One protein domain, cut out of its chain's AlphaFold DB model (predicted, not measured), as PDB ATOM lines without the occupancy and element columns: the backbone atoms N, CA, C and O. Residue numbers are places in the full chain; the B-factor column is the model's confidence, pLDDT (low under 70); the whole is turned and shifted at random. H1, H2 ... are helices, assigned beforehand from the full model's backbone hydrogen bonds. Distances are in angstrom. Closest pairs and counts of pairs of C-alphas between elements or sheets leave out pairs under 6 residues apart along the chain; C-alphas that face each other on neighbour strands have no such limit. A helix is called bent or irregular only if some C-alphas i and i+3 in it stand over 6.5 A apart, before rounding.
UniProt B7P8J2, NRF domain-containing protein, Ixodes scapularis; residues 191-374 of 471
ATOM      1  N   SER A 191     -59.189  40.021 148.468       45.81
ATOM      2  CA  SER A 191     -58.921  40.101 149.902       45.81
ATOM      3  C   SER A 191     -59.570  41.339 150.487       45.81
ATOM      4  O   SER A 191     -60.100  41.217 151.561       45.81
ATOM      5  N   PHE A 192     -59.623  42.492 149.823       48.50
ATOM      6  CA  PHE A 192     -60.267  43.701 150.342       48.50
ATOM      7  C   PHE A 192     -61.765  43.488 150.512       48.50
ATOM      8  O   PHE A 192     -62.271  43.762 151.584       48.50
ATOM      9  N   PHE A 193     -62.476  42.900 149.547       49.44
ATOM     10  CA  PHE A 193     -63.891  42.559 149.734       49.44
ATOM     11  C   PHE A 193     -64.104  41.493 150.820       49.44
ATOM     12  O   PHE A 193     -64.998  41.638 151.654       49.44
ATOM     13  N   ALA A 194     -63.266  40.453 150.870       52.25
ATOM     14  CA  ALA A 194     -63.339  39.426 151.911       52.25
ATOM     15  C   ALA A 194     -62.957  39.964 153.305       52.25
ATOM     16  O   ALA A 194     -63.572  39.593 154.299       52.25
ATOM     17  N   ILE A 195     -61.976  40.862 153.376       55.66
ATOM     18  CA  ILE A 195     -61.505  41.561 154.573       55.66
ATOM     19  C   ILE A 195     -62.564  42.553 155.011       55.66
ATOM     20  O   ILE A 195     -62.852  42.585 156.191       55.66
ATOM     21  N   THR A 196     -63.183  43.323 154.118       58.06
ATOM     22  CA  THR A 196     -64.260  44.252 154.474       58.06
ATOM     23  C   THR A 196     -65.447  43.476 155.018       58.06
ATOM     24  O   THR A 196     -65.912  43.813 156.096       58.06
ATOM     25  N   ALA A 197     -65.850  42.364 154.396       58.19
ATOM     26  CA  ALA A 197     -66.882  41.490 154.953       58.19
ATOM     27  C   ALA A 197     -66.474  40.884 156.315       58.19
ATOM     28  O   ALA A 197     -67.297  40.807 157.230       58.19
ATOM     29  N   LEU A 198     -65.209  40.482 156.491       61.72
ATOM     30  CA  LEU A 198     -64.682  39.946 157.753       61.72
ATOM     31  C   LEU A 198     -64.590  41.020 158.848       61.72
ATOM     32  O   LEU A 198     -64.945  40.754 159.992       61.72
ATOM     33  N   ILE A 199     -64.125  42.223 158.510       62.50
ATOM     34  CA  ILE A 199     -64.004  43.387 159.391       62.50
ATOM     35  C   ILE A 199     -65.395  43.855 159.773       62.50
ATOM     36  O   ILE A 199     -65.640  44.074 160.950       62.50
ATOM     37  N   GLU A 200     -66.316  43.960 158.824       68.88
ATOM     38  CA  GLU A 200     -67.701  44.341 159.063       68.88
ATOM     39  C   GLU A 200     -68.382  43.313 159.972       68.88
ATOM     40  O   GLU A 200     -68.895  43.667 161.034       68.88
ATOM     41  N   THR A 201     -68.259  42.019 159.663       66.50
ATOM     42  CA  THR A 201     -68.745  40.944 160.542       66.50
ATOM     43  C   THR A 201     -68.085  41.015 161.922       66.50
ATOM     44  O   THR A 201     -68.769  40.929 162.940       66.50
ATOM     45  N   GLY A 202     -66.772  41.233 162.000       64.44
ATOM     46  CA  GLY A 202     -66.038  41.414 163.252       64.44
ATOM     47  C   GLY A 202     -66.504  42.643 164.036       64.44
ATOM     48  O   GLY A 202     -66.662  42.580 165.253       64.44
ATOM     49  N   MET A 203     -66.819  43.741 163.357       67.12
ATOM     50  CA  MET A 203     -67.327  44.977 163.945       67.12
ATOM     51  C   MET A 203     -68.744  44.818 164.489       67.12
ATOM     52  O   MET A 203     -69.051  45.387 165.535       67.12
ATOM     53  N   TYR A 204     -69.599  44.042 163.819       68.44
ATOM     54  CA  TYR A 204     -70.974  43.792 164.253       68.44
ATOM     55  C   TYR A 204     -71.086  42.681 165.306       68.44
ATOM     56  O   TYR A 204     -71.904  42.791 166.218       68.44
ATOM     57  N   VAL A 205     -70.263  41.634 165.214       68.12
ATOM     58  CA  VAL A 205     -70.410  40.397 166.003       68.12
ATOM     59  C   VAL A 205     -69.373  40.272 167.120       68.12
ATOM     60  O   VAL A 205     -69.656  39.643 168.142       68.12
ATOM     61  N   TYR A 206     -68.168  40.824 166.958       68.94
ATOM     62  CA  TYR A 206     -67.065  40.636 167.906       68.94
ATOM     63  C   TYR A 206     -66.741  41.902 168.704       68.94
ATOM     64  O   TYR A 206     -66.805  41.856 169.924       68.94
ATOM     65  N   ASN A 207     -66.477  43.033 168.046       70.81
ATOM     66  CA  ASN A 207     -65.971  44.252 168.692       70.81
ATOM     67  C   ASN A 207     -67.007  45.014 169.527       70.81
ATOM     68  O   ASN A 207     -66.650  45.905 170.300       70.81
ATOM     69  N   LYS A 208     -68.304  44.730 169.367       77.62
ATOM     70  CA  LYS A 208     -69.330  45.444 170.130       77.62
ATOM     71  C   LYS A 208     -69.182  45.146 171.621       77.62
ATOM     72  O   LYS A 208     -69.134  43.991 172.034       77.62
ATOM     73  N   ALA A 209     -69.231  46.189 172.448       75.75
ATOM     74  CA  ALA A 209     -69.091  46.067 173.901       75.75
ATOM     75  C   ALA A 209     -70.081  45.061 174.529       75.75
ATOM     76  O   ALA A 209     -69.721  44.314 175.439       75.75
ATOM     77  N   PHE A 210     -71.309  44.973 174.001       77.56
ATOM     78  CA  PHE A 210     -72.310  44.014 174.482       77.56
ATOM     79  C   PHE A 210     -71.899  42.548 174.274       77.56
ATOM     80  O   PHE A 210     -72.341  41.682 175.023       77.56
ATOM     81  N   ALA A 211     -71.028  42.253 173.305       75.25
ATOM     82  CA  ALA A 211     -70.546  40.903 173.037       75.25
ATOM     83  C   ALA A 211     -69.568  40.403 174.119       75.25
ATOM     84  O   ALA A 211     -69.443  39.195 174.324       75.25
ATOM     85  N   HIS A 212     -68.921  41.329 174.835       81.69
ATOM     86  CA  HIS A 212     -68.001  41.057 175.945       81.69
ATOM     87  C   HIS A 212     -68.660  41.187 177.325       81.69
ATOM     88  O   HIS A 212     -68.145  40.656 178.312       81.69
ATOM     89  N   ALA A 213     -69.818  41.847 177.399       86.06
ATOM     90  CA  ALA A 213     -70.558  42.062 178.636       86.06
ATOM     91  C   ALA A 213     -70.829  40.769 179.441       86.06
ATOM     92  O   ALA A 213     -70.617  40.796 180.655       86.06
ATOM     93  N   PRO A 214     -71.211  39.621 178.834       87.62
ATOM     94  CA  PRO A 214     -71.433  38.390 179.589       87.62
ATOM     95  C   PRO A 214     -70.201  37.931 180.371       87.62
ATOM     96  O   PRO A 214     -70.326  37.626 181.551       87.62
ATOM     97  N   ALA A 215     -69.015  37.945 179.751       88.69
ATOM     98  CA  ALA A 215     -67.764  37.543 180.397       88.69
ATOM     99  C   ALA A 215     -67.386  38.473 181.557       88.69
ATOM    100  O   ALA A 215     -66.983  37.998 182.620       88.69
ATOM    101  N   LEU A 216     -67.574  39.785 181.379       89.31
ATOM    102  CA  LEU A 216     -67.320  40.774 182.424       89.31
ATOM    103  C   LEU A 216     -68.261  40.574 183.619       89.31
ATOM    104  O   LEU A 216     -67.808  40.474 184.759       89.31
ATOM    105  N   PHE A 217     -69.569  40.480 183.372       91.25
ATOM    106  CA  PHE A 217     -70.554  40.354 184.443       91.25
ATOM    107  C   PHE A 217     -70.433  39.025 185.187       91.25
ATOM    108  O   PHE A 217     -70.440  39.027 186.418       91.25
ATOM    109  N   THR A 218     -70.280  37.896 184.487       91.44
ATOM    110  CA  THR A 218     -70.096  36.603 185.162       91.44
ATOM    111  C   THR A 218     -68.791  36.581 185.951       91.44
ATOM    112  O   THR A 218     -68.789  36.118 187.090       91.44
ATOM    113  N   GLY A 219     -67.711  37.149 185.405       90.00
ATOM    114  CA  GLY A 219     -66.428  37.275 186.091       90.00
ATOM    115  C   GLY A 219     -66.532  38.078 187.389       90.00
ATOM    116  O   GLY A 219     -66.097  37.600 188.436       90.00
ATOM    117  N   ILE A 220     -67.173  39.252 187.358       92.25
ATOM    118  CA  ILE A 220     -67.385  40.091 188.550       92.25
ATOM    119  C   ILE A 220     -68.252  39.362 189.582       92.25
ATOM    120  O   ILE A 220     -67.884  39.302 190.753       92.25
ATOM    121  N   ILE A 221     -69.377  38.770 189.166       92.69
ATOM    122  CA  ILE A 221     -70.289  38.061 190.076       92.69
ATOM    123  C   ILE A 221     -69.550  36.927 190.791       92.69
ATOM    124  O   ILE A 221     -69.562  36.859 192.022       92.69
ATOM    125  N   PHE A 222     -68.878  36.051 190.043       92.06
ATOM    126  CA  PHE A 222     -68.151  34.924 190.622       92.06
ATOM    127  C   PHE A 222     -66.909  35.355 191.406       92.06
ATOM    128  O   PHE A 222     -66.608  34.745 192.431       92.06
ATOM    129  N   GLY A 223     -66.239  36.438 191.008       92.25
ATOM    130  CA  GLY A 223     -65.149  37.048 191.769       92.25
ATOM    131  C   GLY A 223     -65.613  37.576 193.131       92.25
ATOM    132  O   GLY A 223     -65.027  37.245 194.161       92.25
ATOM    133  N   CYS A 224     -66.727  38.312 193.172       92.31
ATOM    134  CA  CYS A 224     -67.333  38.777 194.422       92.31
ATOM    135  C   CYS A 224     -67.813  37.617 195.305       92.31
ATOM    136  O   CYS A 224     -67.713  37.691 196.531       92.31
ATOM    137  N   LEU A 225     -68.328  36.539 194.702       91.06
ATOM    138  CA  LEU A 225     -68.698  35.324 195.430       91.06
ATOM    139  C   LEU A 225     -67.474  34.598 195.998       91.06
ATOM    140  O   LEU A 225     -67.572  34.035 197.085       91.06
ATOM    141  N   ALA A 226     -66.340  34.595 195.292       90.12
ATOM    142  CA  ALA A 226     -65.095  33.988 195.764       90.12
ATOM    143  C   ALA A 226     -64.481  34.766 196.937       90.12
ATOM    144  O   ALA A 226     -63.893  34.159 197.827       90.12
ATOM    145  N   ALA A 227     -64.664  36.090 196.972       90.12
ATOM    146  CA  ALA A 227     -64.151  36.949 198.040       90.12
ATOM    147  C   ALA A 227     -64.804  36.691 199.412       90.12
ATOM    148  O   ALA A 227     -64.241  37.066 200.439       90.12
ATOM    149  N   LYS A 228     -65.987  36.062 199.456       87.25
ATOM    150  CA  LYS A 228     -66.678  35.726 200.709       87.25
ATOM    151  C   LYS A 228     -66.577  34.227 201.001       87.25
ATOM    152  O   LYS A 228     -66.838  33.416 200.111       87.25
ATOM    153  N   PRO A 229     -66.290  33.821 202.252       75.56
ATOM    154  CA  PRO A 229     -66.284  32.413 202.623       75.56
ATOM    155  C   PRO A 229     -67.713  31.864 202.547       75.56
ATOM    156  O   PRO A 229     -68.552  32.118 203.408       75.56
ATOM    157  N   HIS A 230     -68.003  31.119 201.483       79.19
ATOM    158  CA  HIS A 230     -69.280  30.442 201.297       79.19
ATOM    159  C   HIS A 230     -69.081  28.938 201.419       79.19
ATOM    160  O   HIS A 230     -68.187  28.389 200.778       79.19
ATOM    161  N   GLN A 231     -69.909  28.255 202.209       81.25
ATOM    162  CA  GLN A 231     -69.889  26.796 202.292       81.25
ATOM    163  C   GLN A 231     -70.938  26.215 201.339       81.25
ATOM    164  O   GLN A 231     -72.122  26.163 201.657       81.25
ATOM    165  N   LEU A 232     -70.515  25.775 200.149       86.19
ATOM    166  CA  LEU A 232     -71.391  25.015 199.255       86.19
ATOM    167  C   LEU A 232     -71.419  23.534 199.640       86.19
ATOM    168  O   LEU A 232     -70.371  22.891 199.721       86.19
ATOM    169  N   SER A 233     -72.625  22.975 199.752       91.62
ATOM    170  CA  SER A 233     -72.838  21.528 199.868       91.62
ATOM    171  C   SER A 233     -72.270  20.777 198.660       91.62
ATOM    172  O   SER A 233     -72.344  21.260 197.529       91.62
ATOM    173  N   ARG A 234     -71.769  19.550 198.869       89.06
ATOM    174  CA  ARG A 234     -71.240  18.690 197.789       89.06
ATOM    175  C   ARG A 234     -72.263  18.449 196.674       89.06
ATOM    176  O   ARG A 234     -71.889  18.409 195.508       89.06
ATOM    177  N   LYS A 235     -73.556  18.361 197.016       92.88
ATOM    178  CA  LYS A 235     -74.643  18.223 196.029       92.88
ATOM    179  C   LYS A 235     -74.769  19.467 195.145       92.88
ATOM    180  O   LYS A 235     -74.900  19.345 193.934       92.88
ATOM    181  N   ALA A 236     -74.673  20.654 195.746       91.94
ATOM    182  CA  ALA A 236     -74.714  21.919 195.014       91.94
ATOM    183  C   ALA A 236     -73.474  22.095 194.123       91.94
ATOM    184  O   ALA A 236     -73.594  22.557 192.996       91.94
ATOM    185  N   GLN A 237     -72.295  21.672 194.590       92.00
ATOM    186  CA  GLN A 237     -71.078  21.673 193.771       92.00
ATOM    187  C   GLN A 237     -71.219  20.750 192.556       92.00
ATOM    188  O   GLN A 237     -70.928  21.176 191.444       92.00
ATOM    189  N   ALA A 238     -71.694  19.516 192.753       93.69
ATOM    190  CA  ALA A 238     -71.923  18.572 191.660       93.69
ATOM    191  C   ALA A 238     -72.920  19.130 190.635       93.69
ATOM    192  O   ALA A 238     -72.643  19.099 189.441       93.69
ATOM    193  N   PHE A 239     -74.024  19.718 191.106       95.56
ATOM    194  CA  PHE A 239     -75.007  20.376 190.248       95.56
ATOM    195  C   PHE A 239     -74.370  21.461 189.373       95.56
ATOM    196  O   PHE A 239     -74.510  21.428 188.155       95.56
ATOM    197  N   TRP A 240     -73.623  22.392 189.967       94.56
ATOM    198  CA  TRP A 240     -73.019  23.491 189.214       94.56
ATOM    199  C   TRP A 240     -71.893  23.045 188.279       94.56
ATOM    200  O   TRP A 240     -71.759  23.606 187.194       94.56
ATOM    201  N   TRP A 241     -71.148  21.994 188.627       95.50
ATOM    202  CA  TRP A 241     -70.221  21.348 187.697       95.50
ATOM    203  C   TRP A 241     -70.942  20.747 186.492       95.50
ATOM    204  O   TRP A 241     -70.509  20.958 185.363       95.50
ATOM    205  N   THR A 242     -72.065  20.052 186.701       96.12
ATOM    206  CA  THR A 242     -72.883  19.535 185.597       96.12
ATOM    207  C   THR A 242     -73.417  20.671 184.729       96.12
ATOM    208  O   THR A 242     -73.284  20.609 183.510       96.12
ATOM    209  N   VAL A 243     -73.955  21.734 185.333       96.12
ATOM    210  CA  VAL A 243     -74.472  22.901 184.599       96.12
ATOM    211  C   VAL A 243     -73.367  23.579 183.788       96.12
ATOM    212  O   VAL A 243     -73.589  23.891 182.619       96.12
ATOM    213  N   ALA A 244     -72.176  23.776 184.358       95.69
ATOM    214  CA  ALA A 244     -71.044  24.378 183.659       95.69
ATOM    215  C   ALA A 244     -70.577  23.517 182.474       95.69
ATOM    216  O   ALA A 244     -70.400  24.038 181.375       95.69
ATOM    217  N   THR A 245     -70.446  22.202 182.666       95.25
ATOM    218  CA  THR A 245     -70.042  21.274 181.599       95.25
ATOM    219  C   THR A 245     -71.069  21.233 180.472       95.25
ATOM    220  O   THR A 245     -70.696  21.371 179.312       95.25
ATOM    221  N   VAL A 246     -72.362  21.111 180.792       96.06
ATOM    222  CA  VAL A 246     -73.434  21.135 179.784       96.06
ATOM    223  C   VAL A 246     -73.425  22.465 179.032       96.06
ATOM    224  O   VAL A 246     -73.444  22.467 177.807       96.06
ATOM    225  N   SER A 247     -73.295  23.588 179.742       94.06
ATOM    226  CA  SER A 247     -73.227  24.924 179.136       94.06
ATOM    227  C   SER A 247     -72.047  25.065 178.166       94.06
ATOM    228  O   SER A 247     -72.219  25.577 177.057       94.06
ATOM    229  N   ALA A 248     -70.860  24.576 178.538       93.06
ATOM    230  CA  ALA A 248     -69.681  24.582 177.671       93.06
ATOM    231  C   ALA A 248     -69.868  23.675 176.444       93.06
ATOM    232  O   ALA A 248     -69.626  24.105 175.316       93.06
ATOM    233  N   CYS A 249     -70.357  22.448 176.645       94.38
ATOM    234  CA  CYS A 249     -70.612  21.494 175.567       94.38
ATOM    235  C   CYS A 249     -71.654  22.015 174.571       94.38
ATOM    236  O   CYS A 249     -71.416  21.957 173.369       94.38
ATOM    237  N   THR A 250     -72.776  22.568 175.036       91.44
ATOM    238  CA  THR A 250     -73.800  23.155 174.159       91.44
ATOM    239  C   THR A 250     -73.246  24.335 173.364       91.44
ATOM    240  O   THR A 250     -73.543  24.461 172.179       91.44
ATOM    241  N   SER A 251     -72.398  25.165 173.978       91.31
ATOM    242  CA  SER A 251     -71.779  26.304 173.288       91.31
ATOM    243  C   SER A 251     -70.852  25.849 172.153       91.31
ATOM    244  O   SER A 251     -70.891  26.434 171.073       91.31
ATOM    245  N   LEU A 252     -70.066  24.786 172.365       88.69
ATOM    246  CA  LEU A 252     -69.119  24.253 171.375       88.69
ATOM    247  C   LEU A 252     -69.789  23.409 170.284       88.69
ATOM    248  O   LEU A 252     -69.510  23.584 169.100       88.69
ATOM    249  N   PHE A 253     -70.663  22.480 170.669       89.56
ATOM    250  CA  PHE A 253     -71.227  21.484 169.755       89.56
ATOM    251  C   PHE A 253     -72.593  21.881 169.182       89.56
ATOM    252  O   PHE A 253     -73.072  21.218 168.266       89.56
ATOM    253  N   GLY A 254     -73.210  22.968 169.661       85.50
ATOM    254  CA  GLY A 254     -74.528  23.422 169.199       85.50
ATOM    255  C   GLY A 254     -74.595  23.753 167.703       85.50
ATOM    256  O   GLY A 254     -75.622  23.520 167.077       85.50
ATOM    257  N   ILE A 255     -73.485  24.205 167.108       87.44
ATOM    258  CA  ILE A 255     -73.381  24.538 165.671       87.44
ATOM    259  C   ILE A 255     -72.995  23.309 164.824       87.44
ATOM    260  O   ILE A 255     -72.926  23.380 163.601       87.44
ATOM    261  N   TYR A 256     -72.734  22.142 165.423       86.06
ATOM    262  CA  TYR A 256     -72.190  20.995 164.686       86.06
ATOM    263  C   TYR A 256     -73.042  20.596 163.468       86.06
ATOM    264  O   TYR A 256     -72.501  20.318 162.398       86.06
ATOM    265  N   SER A 257     -74.371  20.610 163.604       85.56
ATOM    266  CA  SER A 257     -75.287  20.309 162.499       85.56
ATOM    267  C   SER A 257     -75.248  21.375 161.398       85.56
ATOM    268  O   SER A 257     -75.309  21.024 160.218       85.56
ATOM    269  N   TRP A 258     -75.076  22.650 161.759       85.25
ATOM    270  CA  TRP A 258     -74.973  23.765 160.814       85.25
ATOM    271  C   TRP A 258     -73.676  23.671 160.004       85.25
ATOM    272  O   TRP A 258     -73.693  23.801 158.782       85.25
ATOM    273  N   ASN A 259     -72.570  23.297 160.657       80.00
ATOM    274  CA  ASN A 259     -71.274  23.077 160.004       80.00
ATOM    275  C   ASN A 259     -71.273  21.887 159.030       80.00
ATOM    276  O   ASN A 259     -70.419  21.811 158.151       80.00
ATOM    277  N   ARG A 260     -72.229  20.957 159.151       79.62
ATOM    278  CA  ARG A 260     -72.425  19.855 158.193       79.62
ATOM    279  C   ARG A 260     -73.332  20.211 157.011       79.62
ATOM    280  O   ARG A 260     -73.591  19.339 156.185       79.62
ATOM    281  N   GLY A 261     -73.797  21.458 156.922       81.56
ATOM    282  CA  GLY A 261     -74.597  21.964 155.805       81.56
ATOM    283  C   GLY A 261     -76.105  22.024 156.062       81.56
ATOM    284  O   GLY A 261     -76.860  22.295 155.132       81.56
ATOM    285  N   ARG A 262     -76.575  21.792 157.297       84.94
ATOM    286  CA  ARG A 262     -77.981  22.051 157.648       84.94
ATOM    287  C   ARG A 262     -78.195  23.559 157.787       84.94
ATOM    288  O   ARG A 262     -77.569  24.183 158.638       84.94
ATOM    289  N   ALA A 263     -79.129  24.124 157.027       86.38
ATOM    290  CA  ALA A 263     -79.564  25.499 157.252       86.38
ATOM    291  C   ALA A 263     -80.246  25.618 158.634       86.38
ATOM    292  O   ALA A 263     -81.156  24.831 158.923       86.38
ATOM    293  N   PRO A 264     -79.805  26.543 159.504       86.12
ATOM    294  CA  PRO A 264     -80.385  26.707 160.828       86.12
ATOM    295  C   PRO A 264     -81.787  27.309 160.739       86.12
ATOM    296  O   PRO A 264     -82.068  28.158 159.893       86.12
ATOM    297  N   GLU A 265     -82.670  26.897 161.645       88.69
ATOM    298  CA  GLU A 265     -83.963  27.562 161.796       88.69
ATOM    299  C   GLU A 265     -83.766  28.938 162.457       88.69
ATOM    300  O   GLU A 265     -82.842  29.136 163.256       88.69
ATOM    301  N   HIS A 266     -84.635  29.909 162.151       91.19
ATOM    302  CA  HIS A 266     -84.533  31.262 162.709       91.19
ATOM    303  C   HIS A 266     -84.517  31.258 164.244       91.19
ATOM    304  O   HIS A 266     -83.714  31.965 164.852       91.19
ATOM    305  N   LEU A 267     -85.343  30.414 164.872       89.94
ATOM    306  CA  LEU A 267     -85.390  30.288 166.327       89.94
ATOM    307  C   LEU A 267     -84.067  29.759 166.901       89.94
ATOM    308  O   LEU A 267     -83.547  30.324 167.862       89.94
ATOM    309  N   GLU A 268     -83.494  28.716 166.292       84.56
ATOM    310  CA  GLU A 268     -82.205  28.159 166.719       84.56
ATOM    311  C   GLU A 268     -81.080  29.198 166.595       84.56
ATOM    312  O   GLU A 268     -80.243  29.318 167.489       84.56
ATOM    313  N   THR A 269     -81.098  29.995 165.522       85.31
ATOM    314  CA  THR A 269     -80.106  31.048 165.262       85.31
ATOM    315  C   THR A 269     -80.167  32.147 166.318       85.31
ATOM    316  O   THR A 269     -79.134  32.526 166.868       85.31
ATOM    317  N   VAL A 270     -81.369  32.630 166.647       87.88
ATOM    318  CA  VAL A 270     -81.571  33.694 167.643       87.88
ATOM    319  C   VAL A 270     -81.182  33.221 169.042       87.88
ATOM    320  O   VAL A 270     -80.440  33.915 169.740       87.88
ATOM    321  N   ILE A 271     -81.634  32.027 169.445       88.75
ATOM    322  CA  ILE A 271     -81.307  31.457 170.760       88.75
ATOM    323  C   ILE A 271     -79.799  31.260 170.884       88.75
ATOM    324  O   ILE A 271     -79.203  31.680 171.878       88.75
ATOM    325  N   TYR A 272     -79.170  30.658 169.874       86.69
ATOM    326  CA  TYR A 272     -77.735  30.429 169.900       86.69
ATOM    327  C   TYR A 272     -76.979  31.757 169.960       86.69
ATOM    328  O   TYR A 272     -76.166  31.943 170.865       86.69
ATOM    329  N   ALA A 273     -77.287  32.713 169.077       83.06
ATOM    330  CA  ALA A 273     -76.635  34.022 169.030       83.06
ATOM    331  C   ALA A 273     -76.696  34.762 170.377       83.06
ATOM    332  O   ALA A 273     -75.679  35.309 170.806       83.06
ATOM    333  N   ALA A 274     -77.835  34.713 171.076       84.56
ATOM    334  CA  ALA A 274     -78.012  35.357 172.375       84.56
ATOM    335  C   ALA A 274     -77.335  34.603 173.535       84.56
ATOM    336  O   ALA A 274     -76.766  35.230 174.430       84.56
ATOM    337  N   MET A 275     -77.395  33.266 173.552       86.50
ATOM    338  CA  MET A 275     -77.024  32.483 174.737       86.50
ATOM    339  C   MET A 275     -75.591  31.954 174.735       86.50
ATOM    340  O   MET A 275     -75.001  31.898 175.810       86.50
ATOM    341  N   HIS A 276     -75.008  31.600 173.582       88.00
ATOM    342  CA  HIS A 276     -73.735  30.858 173.536       88.00
ATOM    343  C   HIS A 276     -72.587  31.558 174.285       88.00
ATOM    344  O   HIS A 276     -71.794  30.913 174.973       88.00
ATOM    345  N   ARG A 277     -72.510  32.894 174.206       86.12
ATOM    346  CA  ARG A 277     -71.486  33.688 174.909       86.12
ATOM    347  C   ARG A 277     -71.713  33.706 176.408       86.12
ATOM    348  O   ARG A 277     -70.756  33.607 177.168       86.12
ATOM    349  N   LEU A 278     -72.973  33.813 176.827       90.25
ATOM    350  CA  LEU A 278     -73.361  33.798 178.233       90.25
ATOM    351  C   LEU A 278     -73.083  32.431 178.862       90.25
ATOM    352  O   LEU A 278     -72.499  32.363 179.940       90.25
ATOM    353  N   THR A 279     -73.459  31.347 178.184       91.06
ATOM    354  CA  THR A 279     -73.250  29.975 178.663       91.06
ATOM    355  C   THR A 279     -71.769  29.615 178.720       91.06
ATOM    356  O   THR A 279     -71.334  29.009 179.701       91.06
ATOM    357  N   TRP A 280     -70.971  30.045 177.738       93.31
ATOM    358  CA  TRP A 280     -69.518  29.881 177.767       93.31
ATOM    359  C   TRP A 280     -68.863  30.690 178.894       93.31
ATOM    360  O   TRP A 280     -68.100  30.145 179.692       93.31
ATOM    361  N   ALA A 281     -69.207  31.976 179.008       92.12
ATOM    362  CA  ALA A 281     -68.705  32.861 180.055       92.12
ATOM    363  C   ALA A 281     -69.024  32.331 181.458       92.12
ATOM    364  O   ALA A 281     -68.148  32.294 182.327       92.12
ATOM    365  N   PHE A 282     -70.256  31.861 181.669       92.31
ATOM    366  CA  PHE A 282     -70.679  31.223 182.910       92.31
ATOM    367  C   PHE A 282     -69.846  29.975 183.218       92.31
ATOM    368  O   PHE A 282     -69.344  29.841 184.333       92.31
ATOM    369  N   ALA A 283     -69.666  29.082 182.238       93.81
ATOM    370  CA  ALA A 283     -68.917  27.844 182.425       93.81
ATOM    371  C   ALA A 283     -67.467  28.115 182.860       93.81
ATOM    372  O   ALA A 283     -67.006  27.547 183.850       93.81
ATOM    373  N   VAL A 284     -66.775  29.037 182.183       92.25
ATOM    374  CA  VAL A 284     -65.401  29.434 182.539       92.25
ATOM    375  C   VAL A 284     -65.357  30.127 183.906       92.25
ATOM    376  O   VAL A 284     -64.483  29.832 184.721       92.25
ATOM    377  N   SER A 285     -66.325  31.000 184.204       94.12
ATOM    378  CA  SER A 285     -66.389  31.712 185.491       94.12
ATOM    379  C   SER A 285     -66.636  30.764 186.671       94.12
ATOM    380  O   SER A 285     -66.056  30.950 187.741       94.12
ATOM    381  N   TRP A 286     -67.439  29.712 186.481       95.00
ATOM    382  CA  TRP A 286     -67.626  28.660 187.482       95.00
ATOM    383  C   TRP A 286     -66.330  27.888 187.748       95.00
ATOM    384  O   TRP A 286     -65.981  27.671 188.909       95.00
ATOM    385  N   VAL A 287     -65.592  27.505 186.698       94.50
ATOM    386  CA  VAL A 287     -64.291  26.822 186.837       94.50
ATOM    387  C   VAL A 287     -63.313  27.688 187.631       94.50
ATOM    388  O   VAL A 287     -62.721  27.212 188.598       94.50
ATOM    389  N   MET A 288     -63.212  28.974 187.283       92.25
ATOM    390  CA  MET A 288     -62.419  29.966 188.015       92.25
ATOM    391  C   MET A 288     -62.812  30.037 189.496       92.25
ATOM    392  O   MET A 288     -61.953  29.908 190.369       92.25
ATOM    393  N   TYR A 289     -64.106  30.176 189.797       93.62
ATOM    394  CA  TYR A 289     -64.625  30.205 191.168       93.62
ATOM    395  C   TYR A 289     -64.299  28.924 191.949       93.62
ATOM    396  O   TYR A 289     -63.882  28.971 193.114       93.62
ATOM    397  N   ALA A 290     -64.473  27.761 191.321       93.75
ATOM    398  CA  ALA A 290     -64.186  26.477 191.942       93.75
ATOM    399  C   ALA A 290     -62.689  26.338 192.254       93.75
ATOM    400  O   ALA A 290     -62.341  25.919 193.357       93.75
ATOM    401  N   CYS A 291     -61.805  26.733 191.338       91.94
ATOM    402  CA  CYS A 291     -60.360  26.747 191.564       91.94
ATOM    403  C   CYS A 291     -59.959  27.720 192.681       91.94
ATOM    404  O   CYS A 291     -59.299  27.304 193.631       91.94
ATOM    405  N   ALA A 292     -60.437  28.968 192.636       91.00
ATOM    406  CA  ALA A 292     -60.110  29.998 193.624       91.00
ATOM    407  C   ALA A 292     -60.547  29.629 195.052       91.00
ATOM    408  O   ALA A 292     -59.891  29.990 196.022       91.00
ATOM    409  N   THR A 293     -61.642  28.877 195.192       90.25
ATOM    410  CA  THR A 293     -62.164  28.450 196.498       90.25
ATOM    411  C   THR A 293     -61.676  27.068 196.955       90.25
ATOM    412  O   THR A 293     -62.195  26.526 197.933       90.25
ATOM    413  N   GLY A 294     -60.705  26.467 196.255       88.31
ATOM    414  CA  GLY A 294     -60.128  25.159 196.601       88.31
ATOM    415  C   GLY A 294     -61.008  23.948 196.250       88.31
ATOM    416  O   GLY A 294     -60.728  22.829 196.672       88.31
ATOM    417  N   ARG A 295     -62.072  24.145 195.464       89.19
ATOM    418  CA  ARG A 295     -63.058  23.124 195.044       89.19
ATOM    419  C   ARG A 295     -62.856  22.631 193.611       89.19
ATOM    420  O   ARG A 295     -63.672  21.868 193.101       89.19
ATOM    421  N   GLY A 296     -61.782  23.064 192.956       88.12
ATOM    422  CA  GLY A 296     -61.473  22.719 191.567       88.12
ATOM    423  C   GLY A 296     -61.009  21.272 191.358       88.12
ATOM    424  O   GLY A 296     -60.992  20.796 190.227       88.12
ATOM    425  N   GLY A 297     -60.629  20.555 192.423       89.38
ATOM    426  CA  GLY A 297     -60.250  19.142 192.342       89.38
ATOM    427  C   GLY A 297     -59.145  18.879 191.299       89.38
ATOM    428  O   GLY A 297     -58.109  19.549 191.339       89.38
ATOM    429  N   PRO A 298     -59.331  17.929 190.358       92.00
ATOM    430  CA  PRO A 298     -58.365  17.656 189.287       92.00
ATOM    431  C   PRO A 298     -58.104  18.853 188.367       92.00
ATOM    432  O   PRO A 298     -56.966  19.065 187.957       92.00
ATOM    433  N   VAL A 299     -59.131  19.662 188.083       92.88
ATOM    434  CA  VAL A 299     -59.012  20.828 187.194       92.88
ATOM    435  C   VAL A 299     -58.020  21.835 187.769       92.88
ATOM    436  O   VAL A 299     -57.166  22.340 187.046       92.88
ATOM    437  N   ASN A 300     -58.049  22.045 189.089       93.56
ATOM    438  CA  ASN A 300     -57.081  22.915 189.751       93.56
ATOM    439  C   ASN A 300     -55.643  22.399 189.617       93.56
ATOM    440  O   ASN A 300     -54.736  23.191 189.407       93.56
ATOM    441  N   LYS A 301     -55.423  21.079 189.694       91.88
ATOM    442  CA  LYS A 301     -54.081  20.491 189.526       91.88
ATOM    443  C   LYS A 301     -53.538  20.686 188.111       91.88
ATOM    444  O   LYS A 301     -52.350  20.929 187.951       91.88
ATOM    445  N   ILE A 302     -54.403  20.575 187.101       94.06
ATOM    446  CA  ILE A 302     -54.026  20.793 185.700       94.06
ATOM    447  C   ILE A 302     -53.690  22.267 185.475       94.06
ATOM    448  O   ILE A 302     -52.626  22.563 184.947       94.06
ATOM    449  N   LEU A 303     -54.560  23.185 185.911       90.19
ATOM    450  CA  LEU A 303     -54.383  24.624 185.693       90.19
ATOM    451  C   LEU A 303     -53.240  25.229 186.520       90.19
ATOM    452  O   LEU A 303     -52.604  26.172 186.068       90.19
ATOM    453  N   ALA A 304     -52.947  24.673 187.696       91.31
ATOM    454  CA  ALA A 304     -51.824  25.091 188.535       91.31
ATOM    455  C   ALA A 304     -50.482  24.445 188.132       91.31
ATOM    456  O   ALA A 304     -49.507  24.547 188.875       91.31
ATOM    457  N   ASN A 305     -50.414  23.753 186.989       93.06
ATOM    458  CA  ASN A 305     -49.173  23.149 186.513       93.06
ATOM    459  C   ASN A 305     -48.133  24.244 186.175       93.06
ATOM    460  O   ASN A 305     -48.454  25.149 185.401       93.06
ATOM    461  N   PRO A 306     -46.880  24.147 186.672       93.31
ATOM    462  CA  PRO A 306     -45.815  25.111 186.383       93.31
ATOM    463  C   PRO A 306     -45.577  25.381 184.891       93.31
ATOM    464  O   PRO A 306     -45.202  26.492 184.528       93.31
ATOM    465  N   LEU A 307     -45.839  24.406 184.014       90.94
ATOM    466  CA  LEU A 307     -45.706  24.576 182.564       90.94
ATOM    467  C   LEU A 307     -46.695  25.606 181.990       90.94
ATOM    468  O   LEU A 307     -46.386  26.289 181.016       90.94
ATOM    469  N   LEU A 308     -47.880  25.739 182.593       90.75
ATOM    470  CA  LEU A 308     -48.911  26.680 182.148       90.75
ATOM    471  C   LEU A 308     -48.680  28.103 182.665       90.75
ATOM    472  O   LEU A 308     -49.289  29.031 182.143       90.75
ATOM    473  N   TYR A 309     -47.794  28.301 183.643       88.69
ATOM    474  CA  TYR A 309     -47.497  29.625 184.187       88.69
ATOM    475  C   TYR A 309     -46.948  30.614 183.136       88.69
ATOM    476  O   TYR A 309     -47.551  31.678 182.966       88.69
ATOM    477  N   PRO A 310     -45.870  30.304 182.379       89.19
ATOM    478  CA  PRO A 310     -45.372  31.215 181.346       89.19
ATOM    479  C   PRO A 310     -46.379  31.409 180.203       89.19
ATOM    480  O   PRO A 310     -46.538  32.522 179.709       89.19
ATOM    481  N   LEU A 311     -47.116  30.359 179.823       89.69
ATOM    482  CA  LEU A 311     -48.157  30.446 178.793       89.69
ATOM    483  C   LEU A 311     -49.320  31.348 179.232       89.69
ATOM    484  O   LEU A 311     -49.834  32.129 178.435       89.69
ATOM    485  N   GLY A 312     -49.697  31.287 180.511       89.00
ATOM    486  CA  GLY A 312     -50.708  32.155 181.107       89.00
ATOM    487  C   GLY A 312     -50.280  33.622 181.128       89.00
ATOM    488  O   GLY A 312     -51.092  34.487 180.805       89.00
ATOM    489  N   ARG A 313     -49.006  33.913 181.423       87.50
ATOM    490  CA  ARG A 313     -48.462  35.282 181.352       87.50
ATOM    491  C   ARG A 313     -48.486  35.859 179.938       87.50
ATOM    492  O   ARG A 313     -48.801  37.027 179.772       87.50
ATOM    493  N   LEU A 314     -48.239  35.032 178.926       90.81
ATOM    494  CA  LEU A 314     -48.281  35.448 177.521       90.81
ATOM    495  C   LEU A 314     -49.704  35.586 176.958       90.81
ATOM    496  O   LEU A 314     -49.860  36.047 175.830       90.81
ATOM    497  N   SER A 315     -50.745  35.199 177.702       89.88
ATOM    498  CA  SER A 315     -52.122  35.128 177.190       89.88
ATOM    499  C   SER A 315     -52.631  36.444 176.593       89.88
ATOM    500  O   SER A 315     -53.285  36.422 175.551       89.88
ATOM    501  N   PHE A 316     -52.289  37.586 177.195       87.88
ATOM    502  CA  PHE A 316     -52.661  38.902 176.674       87.88
ATOM    503  C   PHE A 316     -51.929  39.236 175.367       87.88
ATOM    504  O   PHE A 316     -52.560  39.603 174.376       87.88
ATOM    505  N   ALA A 317     -50.610  39.034 175.317       89.56
ATOM    506  CA  ALA A 317     -49.833  39.230 174.097       89.56
ATOM    507  C   ALA A 317     -50.316  38.305 172.964       89.56
ATOM    508  O   ALA A 317     -50.480  38.745 171.826       89.56
ATOM    509  N   VAL A 318     -50.637  37.045 173.276       92.31
ATOM    510  CA  VAL A 318     -51.239  36.091 172.330       92.31
ATOM    511  C   VAL A 318     -52.597  36.592 171.847       92.31
ATOM    512  O   VAL A 318     -52.865  36.550 170.648       92.31
ATOM    513  N   TYR A 319     -53.440  37.115 172.741       86.50
ATOM    514  CA  TYR A 319     -54.737  37.683 172.381       86.50
ATOM    515  C   TYR A 319     -54.627  38.832 171.364       86.50
ATOM    516  O   TYR A 319     -55.469  38.947 170.484       86.50
ATOM    517  N   ILE A 320     -53.574  39.641 171.394       85.62
ATOM    518  CA  ILE A 320     -53.391  40.694 170.384       85.62
ATOM    519  C   ILE A 320     -52.796  40.119 169.093       85.62
ATOM    520  O   ILE A 320     -53.292  40.366 167.992       85.62
ATOM    521  N   VAL A 321     -51.744  39.315 169.218       88.88
ATOM    522  CA  VAL A 321     -50.950  38.832 168.082       88.88
ATOM    523  C   VAL A 321     -51.706  37.817 167.224       88.88
ATOM    524  O   VAL A 321     -51.571  37.836 165.999       88.88
ATOM    525  N   HIS A 322     -52.520  36.942 167.822       88.31
ATOM    526  CA  HIS A 322     -53.179  35.866 167.074       88.31
ATOM    527  C   HIS A 322     -54.121  36.393 165.985       88.31
ATOM    528  O   HIS A 322     -54.193  35.801 164.912       88.31
ATOM    529  N   ALA A 323     -54.801  37.522 166.218       82.50
ATOM    530  CA  ALA A 323     -55.681  38.135 165.228       82.50
ATOM    531  C   ALA A 323     -54.898  38.580 163.980       82.50
ATOM    532  O   ALA A 323     -55.338  38.349 162.854       82.50
ATOM    533  N   ILE A 324     -53.700  39.139 164.179       83.12
ATOM    534  CA  ILE A 324     -52.794  39.541 163.096       83.12
ATOM    535  C   ILE A 324     -52.293  38.303 162.344       83.12
ATOM    536  O   ILE A 324     -52.347  38.272 161.119       83.12
ATOM    537  N   VAL A 325     -51.860  37.260 163.060       85.38
ATOM    538  CA  VAL A 325     -51.380  36.003 162.456       85.38
ATOM    539  C   VAL A 325     -52.468  35.344 161.608       85.38
ATOM    540  O   VAL A 325     -52.211  34.951 160.470       85.38
ATOM    541  N   LEU A 326     -53.696  35.251 162.125       83.56
ATOM    542  CA  LEU A 326     -54.835  34.708 161.385       83.56
ATOM    543  C   LEU A 326     -55.170  35.561 160.154       83.56
ATOM    544  O   LEU A 326     -55.399  35.001 159.083       83.56
ATOM    545  N   GLY A 327     -55.142  36.891 160.282       76.06
ATOM    546  CA  GLY A 327     -55.371  37.820 159.173       76.06
ATOM    547  C   GLY A 327     -54.327  37.684 158.062       76.06
ATOM    548  O   GLY A 327     -54.682  37.518 156.899       76.06
ATOM    549  N   VAL A 328     -53.040  37.666 158.412       79.75
ATOM    550  CA  VAL A 328     -51.941  37.468 157.453       79.75
ATOM    551  C   VAL A 328     -52.058  36.107 156.769       79.75
ATOM    552  O   VAL A 328     -51.972  36.031 155.545       79.75
ATOM    553  N   ASN A 329     -52.331  35.037 157.521       79.50
ATOM    554  CA  ASN A 329     -52.533  33.707 156.948       79.50
ATOM    555  C   ASN A 329     -53.726  33.668 155.983       79.50
ATOM    556  O   ASN A 329     -53.655  32.982 154.964       79.50
ATOM    557  N   ALA A 330     -54.804  34.398 156.271       74.56
ATOM    558  CA  ALA A 330     -55.951  34.508 155.375       74.56
ATOM    559  C   ALA A 330     -55.595  35.256 154.078       74.56
ATOM    560  O   ALA A 330     -55.922  34.769 153.001       74.56
ATOM    561  N   ILE A 331     -54.862  36.370 154.163       70.44
ATOM    562  CA  ILE A 331     -54.438  37.177 153.001       70.44
ATOM    563  C   ILE A 331     -53.454  36.410 152.110       70.44
ATOM    564  O   ILE A 331     -53.530  36.456 150.884       70.44
ATOM    565  N   LEU A 332     -52.511  35.695 152.723       73.50
ATOM    566  CA  LEU A 332     -51.513  34.911 151.998       73.50
ATOM    567  C   LEU A 332     -52.082  33.606 151.427       73.50
ATOM    568  O   LEU A 332     -51.432  32.985 150.585       73.50
ATOM    569  N   SER A 333     -53.278  33.182 151.845       69.50
ATOM    570  CA  SER A 333     -53.930  31.987 151.308       69.50
ATOM    571  C   SER A 333     -54.413  32.251 149.881       69.50
ATOM    572  O   SER A 333     -55.439  32.886 149.664       69.50
ATOM    573  N   ARG A 334     -53.665  31.746 148.890       62.47
ATOM    574  CA  ARG A 334     -53.965  31.944 147.458       62.47
ATOM    575  C   ARG A 334     -54.863  30.875 146.839       62.47
ATOM    576  O   ARG A 334     -55.276  31.009 145.692       62.47
ATOM    577  N   GLU A 335     -55.173  29.829 147.596       58.06
ATOM    578  CA  GLU A 335     -55.959  28.686 147.141       58.06
ATOM    579  C   GLU A 335     -57.167  28.460 148.050       58.06
ATOM    580  O   GLU A 335     -57.145  28.759 149.248       58.06
ATOM    581  N   ARG A 336     -58.237  27.894 147.482       56.50
ATOM    582  CA  ARG A 336     -59.404  27.466 148.256       56.50
ATOM    583  C   ARG A 336     -58.968  26.375 149.235       56.50
ATOM    584  O   ARG A 336     -58.684  25.253 148.821       56.50
ATOM    585  N   LYS A 337     -58.964  26.684 150.534       62.09
ATOM    586  CA  LYS A 337     -58.670  25.694 151.576       62.09
ATOM    587  C   LYS A 337     -59.709  24.575 151.553       62.09
ATOM    588  O   LYS A 337     -60.910  24.820 151.664       62.09
ATOM    589  N   SER A 338     -59.236  23.342 151.411       65.88
ATOM    590  CA  SER A 338     -60.090  22.158 151.473       65.88
ATOM    591  C   SER A 338     -60.584  21.948 152.904       65.88
ATOM    592  O   SER A 338     -59.796  21.949 153.849       65.88
ATOM    593  N   HIS A 339     -61.892  21.749 153.080       69.75
ATOM    594  CA  HIS A 339     -62.527  21.619 154.394       69.75
ATOM    595  C   HIS A 339     -62.364  20.200 154.980       69.75
ATOM    596  O   HIS A 339     -63.326  19.563 155.394       69.75
ATOM    597  N   GLN A 340     -61.133  19.682 154.997       81.25
ATOM    598  CA  GLN A 340     -60.793  18.385 155.589       81.25
ATOM    599  C   GLN A 340     -60.380  18.568 157.060       81.25
ATOM    600  O   GLN A 340     -59.530  19.422 157.330       81.25
ATOM    601  N   PRO A 341     -60.901  17.769 158.014       82.56
ATOM    602  CA  PRO A 341     -60.612  17.943 159.443       82.56
ATOM    603  C   PRO A 341     -59.119  17.919 159.786       82.56
ATOM    604  O   PRO A 341     -58.665  18.682 160.633       82.56
ATOM    605  N   PHE A 342     -58.346  17.073 159.099       86.75
ATOM    606  CA  PHE A 342     -56.899  16.972 159.300       86.75
ATOM    607  C   PHE A 342     -56.165  18.274 158.943       86.75
ATOM    608  O   PHE A 342     -55.366  18.766 159.735       86.75
ATOM    609  N   LEU A 343     -56.486  18.867 157.787       84.50
ATOM    610  CA  LEU A 343     -55.873  20.123 157.342       84.50
ATOM    611  C   LEU A 343     -56.277  21.293 158.249       84.50
ATOM    612  O   LEU A 343     -55.447  22.134 158.577       84.50
ATOM    613  N   GLN A 344     -57.522  21.307 158.733       83.88
ATOM    614  CA  GLN A 344     -57.979  22.311 159.697       83.88
ATOM    615  C   GLN A 344     -57.256  22.199 161.045       83.88
ATOM    616  O   GLN A 344     -56.878  23.213 161.628       83.88
ATOM    617  N   ALA A 345     -57.036  20.976 161.535       88.88
ATOM    618  CA  ALA A 345     -56.277  20.754 162.761       88.88
ATOM    619  C   ALA A 345     -54.820  21.218 162.608       88.88
ATOM    620  O   ALA A 345     -54.290  21.875 163.504       88.88
ATOM    621  N   GLN A 346     -54.195  20.933 161.463       89.62
ATOM    622  CA  GLN A 346     -52.848  21.406 161.150       89.62
ATOM    623  C   GLN A 346     -52.776  22.938 161.127       89.62
ATOM    624  O   GLN A 346     -51.895  23.512 161.767       89.62
ATOM    625  N   ASP A 347     -53.717  23.598 160.450       86.44
ATOM    626  CA  ASP A 347     -53.799  25.061 160.395       86.44
ATOM    627  C   ASP A 347     -53.976  25.676 161.791       86.44
ATOM    628  O   ASP A 347     -53.311  26.655 162.128       86.44
ATOM    629  N   TYR A 348     -54.827  25.082 162.635       88.88
ATOM    630  CA  TYR A 348     -55.049  25.542 164.006       88.88
ATOM    631  C   TYR A 348     -53.790  25.415 164.874       88.88
ATOM    632  O   TYR A 348     -53.413  26.358 165.576       88.88
ATOM    633  N   ILE A 349     -53.117  24.263 164.816       93.56
ATOM    634  CA  ILE A 349     -51.879  24.020 165.566       93.56
ATOM    635  C   ILE A 349     -50.790  24.989 165.102       93.56
ATOM    636  O   ILE A 349     -50.140  25.620 165.935       93.56
ATOM    637  N   SER A 350     -50.630  25.157 163.787       92.00
ATOM    638  CA  SER A 350     -49.662  26.086 163.208       92.00
ATOM    639  C   SER A 350     -49.933  27.523 163.652       92.00
ATOM    640  O   SER A 350     -49.042  28.158 164.211       92.00
ATOM    641  N   ALA A 351     -51.169  28.012 163.508       90.69
ATOM    642  CA  ALA A 351     -51.535  29.362 163.919       90.69
ATOM    643  C   ALA A 351     -51.315  29.588 165.422       90.69
ATOM    644  O   ALA A 351     -50.825  30.647 165.817       90.69
ATOM    645  N   THR A 352     -51.616  28.592 166.258       92.81
ATOM    646  CA  THR A 352     -51.403  28.668 167.710       92.81
ATOM    647  C   THR A 352     -49.917  28.794 168.038       92.81
ATOM    648  O   THR A 352     -49.523  29.729 168.733       92.81
ATOM    649  N   ILE A 353     -49.075  27.903 167.507       94.81
ATOM    650  CA  ILE A 353     -47.626  27.910 167.766       94.81
ATOM    651  C   ILE A 353     -46.999  29.223 167.286       94.81
ATOM    652  O   ILE A 353     -46.266  29.868 168.038       94.81
ATOM    653  N   THR A 354     -47.332  29.658 166.071       93.00
ATOM    654  CA  THR A 354     -46.845  30.922 165.508       93.00
ATOM    655  C   THR A 354     -47.279  32.120 166.356       93.00
ATOM    656  O   THR A 354     -46.467  33.004 166.623       93.00
ATOM    657  N   SER A 355     -48.519  32.131 166.853       95.12
ATOM    658  CA  SER A 355     -49.017  33.205 167.724       95.12
ATOM    659  C   SER A 355     -48.259  33.271 169.048       95.12
ATOM    660  O   SER A 355     -47.881  34.360 169.468       95.12
ATOM    661  N   TYR A 356     -47.971  32.132 169.687       94.69
ATOM    662  CA  TYR A 356     -47.169  32.097 170.916       94.69
ATOM    663  C   TYR A 356     -45.719  32.538 170.687       94.69
ATOM    664  O   TYR A 356     -45.156  33.238 171.532       94.69
ATOM    665  N   ALA A 357     -45.121  32.193 169.545       94.88
ATOM    666  CA  ALA A 357     -43.778  32.645 169.194       94.88
ATOM    667  C   ALA A 357     -43.717  34.179 169.063       94.88
ATOM    668  O   ALA A 357     -42.914  34.830 169.735       94.88
ATOM    669  N   PHE A 358     -44.613  34.778 168.276       93.56
ATOM    670  CA  PHE A 358     -44.669  36.235 168.110       93.56
ATOM    671  C   PHE A 358     -45.110  36.974 169.381       93.56
ATOM    672  O   PHE A 358     -44.613  38.066 169.661       93.56
ATOM    673  N   ALA A 359     -45.996  36.383 170.186       94.38
ATOM    674  CA  ALA A 359     -46.378  36.932 171.484       94.38
ATOM    675  C   ALA A 359     -45.199  36.960 172.459       94.38
ATOM    676  O   ALA A 359     -45.045  37.934 173.187       94.38
ATOM    677  N   THR A 360     -44.331  35.944 172.434       93.12
ATOM    678  CA  THR A 360     -43.108  35.919 173.250       93.12
ATOM    679  C   THR A 360     -42.179  37.071 172.874       93.12
ATOM    680  O   THR A 360     -41.695  37.780 173.752       93.12
ATOM    681  N   ILE A 361     -41.984  37.312 171.574       93.25
ATOM    682  CA  ILE A 361     -41.186  38.446 171.084       93.25
ATOM    683  C   ILE A 361     -41.815  39.772 171.533       93.25
ATOM    684  O   ILE A 361     -41.133  40.619 172.103       93.25
ATOM    685  N   SER A 362     -43.125  39.928 171.343       89.75
ATOM    686  CA  SER A 362     -43.851  41.149 171.718       89.75
ATOM    687  C   SER A 362     -43.780  41.416 173.225       89.75
ATOM    688  O   SER A 362     -43.536  42.544 173.643       89.75
ATOM    689  N   TYR A 363     -43.917  40.375 174.045       90.94
ATOM    690  CA  TYR A 363     -43.789  40.459 175.497       90.94
ATOM    691  C   TYR A 363     -42.382  40.901 175.919       90.94
ATOM    692  O   TYR A 363     -42.241  41.806 176.738       90.94
ATOM    693  N   LEU A 364     -41.330  40.309 175.342       90.69
ATOM    694  CA  LEU A 364     -39.945  40.653 175.679       90.69
ATOM    695  C   LEU A 364     -39.565  42.073 175.237       90.69
ATOM    696  O   LEU A 364     -38.839  42.752 175.956       90.69
ATOM    697  N   CYS A 365     -40.053  42.525 174.082       89.88
ATOM    698  CA  CYS A 365     -39.716  43.839 173.533       89.88
ATOM    699  C   CYS A 365     -40.556  44.988 174.104       89.88
ATOM    700  O   CYS A 365     -40.088  46.123 174.098       89.88
ATOM    701  N   ILE A 366     -41.787  44.722 174.551       89.38
ATOM    702  CA  ILE A 366     -42.748  45.764 174.946       89.38
ATOM    703  C   ILE A 366     -43.112  45.627 176.424       89.38
ATOM    704  O   ILE A 366     -42.823  46.515 177.219       89.38
ATOM    705  N   GLU A 367     -43.729  44.513 176.813       87.06
ATOM    706  CA  GLU A 367     -44.319  44.368 178.149       87.06
ATOM    707  C   GLU A 367     -43.257  44.278 179.252       87.06
ATOM    708  O   GLU A 367     -43.370  44.943 180.278       87.06
ATOM    709  N   CYS A 368     -42.182  43.522 179.019       86.81
ATOM    710  CA  CYS A 368     -41.075  43.365 179.959       86.81
ATOM    711  C   CYS A 368     -40.372  44.698 180.301       86.81
ATOM    712  O   CYS A 368     -40.302  45.034 181.488       86.81
ATOM    713  N   PRO A 369     -39.892  45.508 179.331       89.62
ATOM    714  CA  PRO A 369     -39.250  46.782 179.653       89.62
ATOM    715  C   PRO A 369     -40.223  47.793 180.266       89.62
ATOM    716  O   PRO A 369     -39.832  48.524 181.173       89.62
ATOM    717  N   ILE A 370     -41.491  47.814 179.837       88.25
ATOM    718  CA  ILE A 370     -42.507  48.695 180.429       88.25
ATOM    719  C   ILE A 370     -42.779  48.307 181.885       88.25
ATOM    720  O   ILE A 370     -42.853  49.190 182.730       88.25
ATOM    721  N   ALA A 371     -42.862  47.016 182.208       84.50
ATOM    722  CA  ALA A 371     -43.043  46.562 183.585       84.50
ATOM    723  C   ALA A 371     -41.866  46.967 184.490       84.50
ATOM    724  O   ALA A 371     -42.062  47.317 185.652       84.50
ATOM    725  N   VAL A 372     -40.633  46.953 183.974       87.44
ATOM    726  CA  VAL A 372     -39.463  47.451 184.716       87.44
ATOM    727  C   VAL A 372     -39.542  48.968 184.899       87.44
ATOM    728  O   VAL A 372     -39.333  49.454 186.009       87.44
ATOM    729  N   LEU A 373     -39.892  49.717 183.850       87.56
ATOM    730  CA  LEU A 373     -40.072  51.171 183.919       87.56
ATOM    731  C   LEU A 373     -41.179  51.574 184.900       87.56
ATOM    732  O   LEU A 373     -40.982  52.503 185.675       87.56
ATOM    733  N   ASP A 374     -42.303  50.861 184.921       83.06
ATOM    734  CA  ASP A 374     -43.412  51.093 185.853       83.06
ATOM    735  C   ASP A 374     -42.951  50.955 187.312       83.06
ATOM    736  O   ASP A 374     -43.175  51.840 188.139       83.06
TER     737      ASP A 374
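Overview. This is residues 191 to 374 of the 471 residues of the protein "NRF domain-containing protein" of Ixodes scapularis (UniProt B7P8J2). Two groups of helices make a loosely joined, open body: H2, H5b and H3 lie side by side with arm H5b in the middle, and the long helix H9 crosses H8. The short helices H6 and H7 join the groups along the chain, while H1 runs from beside the start of H2 to the far end of H8; residues 341 to 346 and 368 to 374 of H9 stick out. The printed part has 184 residues, with nine named helices, H1 to H9 in order, and no named strand: all helix. It is only just loose, close to compact, with a radius of gyration of the C-alphas of 19.6 A and spans of 57 by 53 by 33 A.

Arrangement. H9, residues 341 to 374, touches H8, residues 315 to 332, with residues 351 to 363 alone, opposite ways at a steep tilt of 48 degrees; the closest C-alphas, of Ala 317 and Ala 359, are 4.9 A apart. H7, residues 308 to 313, is near H9. H1, residues 191 to 205, is close to H8 but not clearly touching, with the closest C-alphas, of Ser 191 and Ile 331, 6.2 A apart. H5, residues 266 to 292, is the hub; by its hydrogen bonds it was assigned as one helix, but it is bent, C-alphas 274 and 277 being 7.2 A apart, into arms H5a, residues 266 to 274, and H5b, residues 277 to 292. H5b touches H2, residues 209 to 226, the same way at a shallow tilt of 25 degrees; the closest C-alphas, of Ala 215 and Ala 281, are 4.8 A apart. H5b touches H3, residues 234 to 253, opposite ways at a steep tilt of 39 degrees; the closest C-alphas, of Ala 244 and Ala 283, are 4.2 A apart. With residues 287 to 291 alone, H5b touches H6, residues 297 to 303, about perpendicular at 77 degrees; the closest C-alphas, of Cys 291 and Asn 300, are 5.4 A apart. The helix packing is mostly crossed, with 1 of 4 touching pairs at a shallow tilt. H4, residues 256 to 259, meets H3 only through their link. H5b is apart from H8 and H9. Every O i to N i+4 pair is within hydrogen-bond range in H1, H3, H5a, H5b and H7, against 12 of 14 in H2, 2 of 3 in H6, 12 of 14 in H8 and 28 of 30 in H9; H4 is too short for such a pair.

Along the chain. H9 measures 45.7 A from C-alpha 341 at (-60.612, 17.943, 159.443) to C-alpha 374 at (-43.412, 51.093, 185.853), with a kink of 37 degrees near residue 362. H3 measures 28.2 A, H2 25.3 A, H8 25.2 A and H5b 22.2 A. H1 begins at C-alpha 191 at (-58.921, 40.101, 149.902).

Size, cuts and confidence. The two C-alphas farthest apart, of Gln 231 and Arg 334, are 57.3 A apart. The printed part has no cut, and no link is long. The mean pLDDT of the printed part is 85.2; residues 191 to 206 and 333 to 339 are under 70.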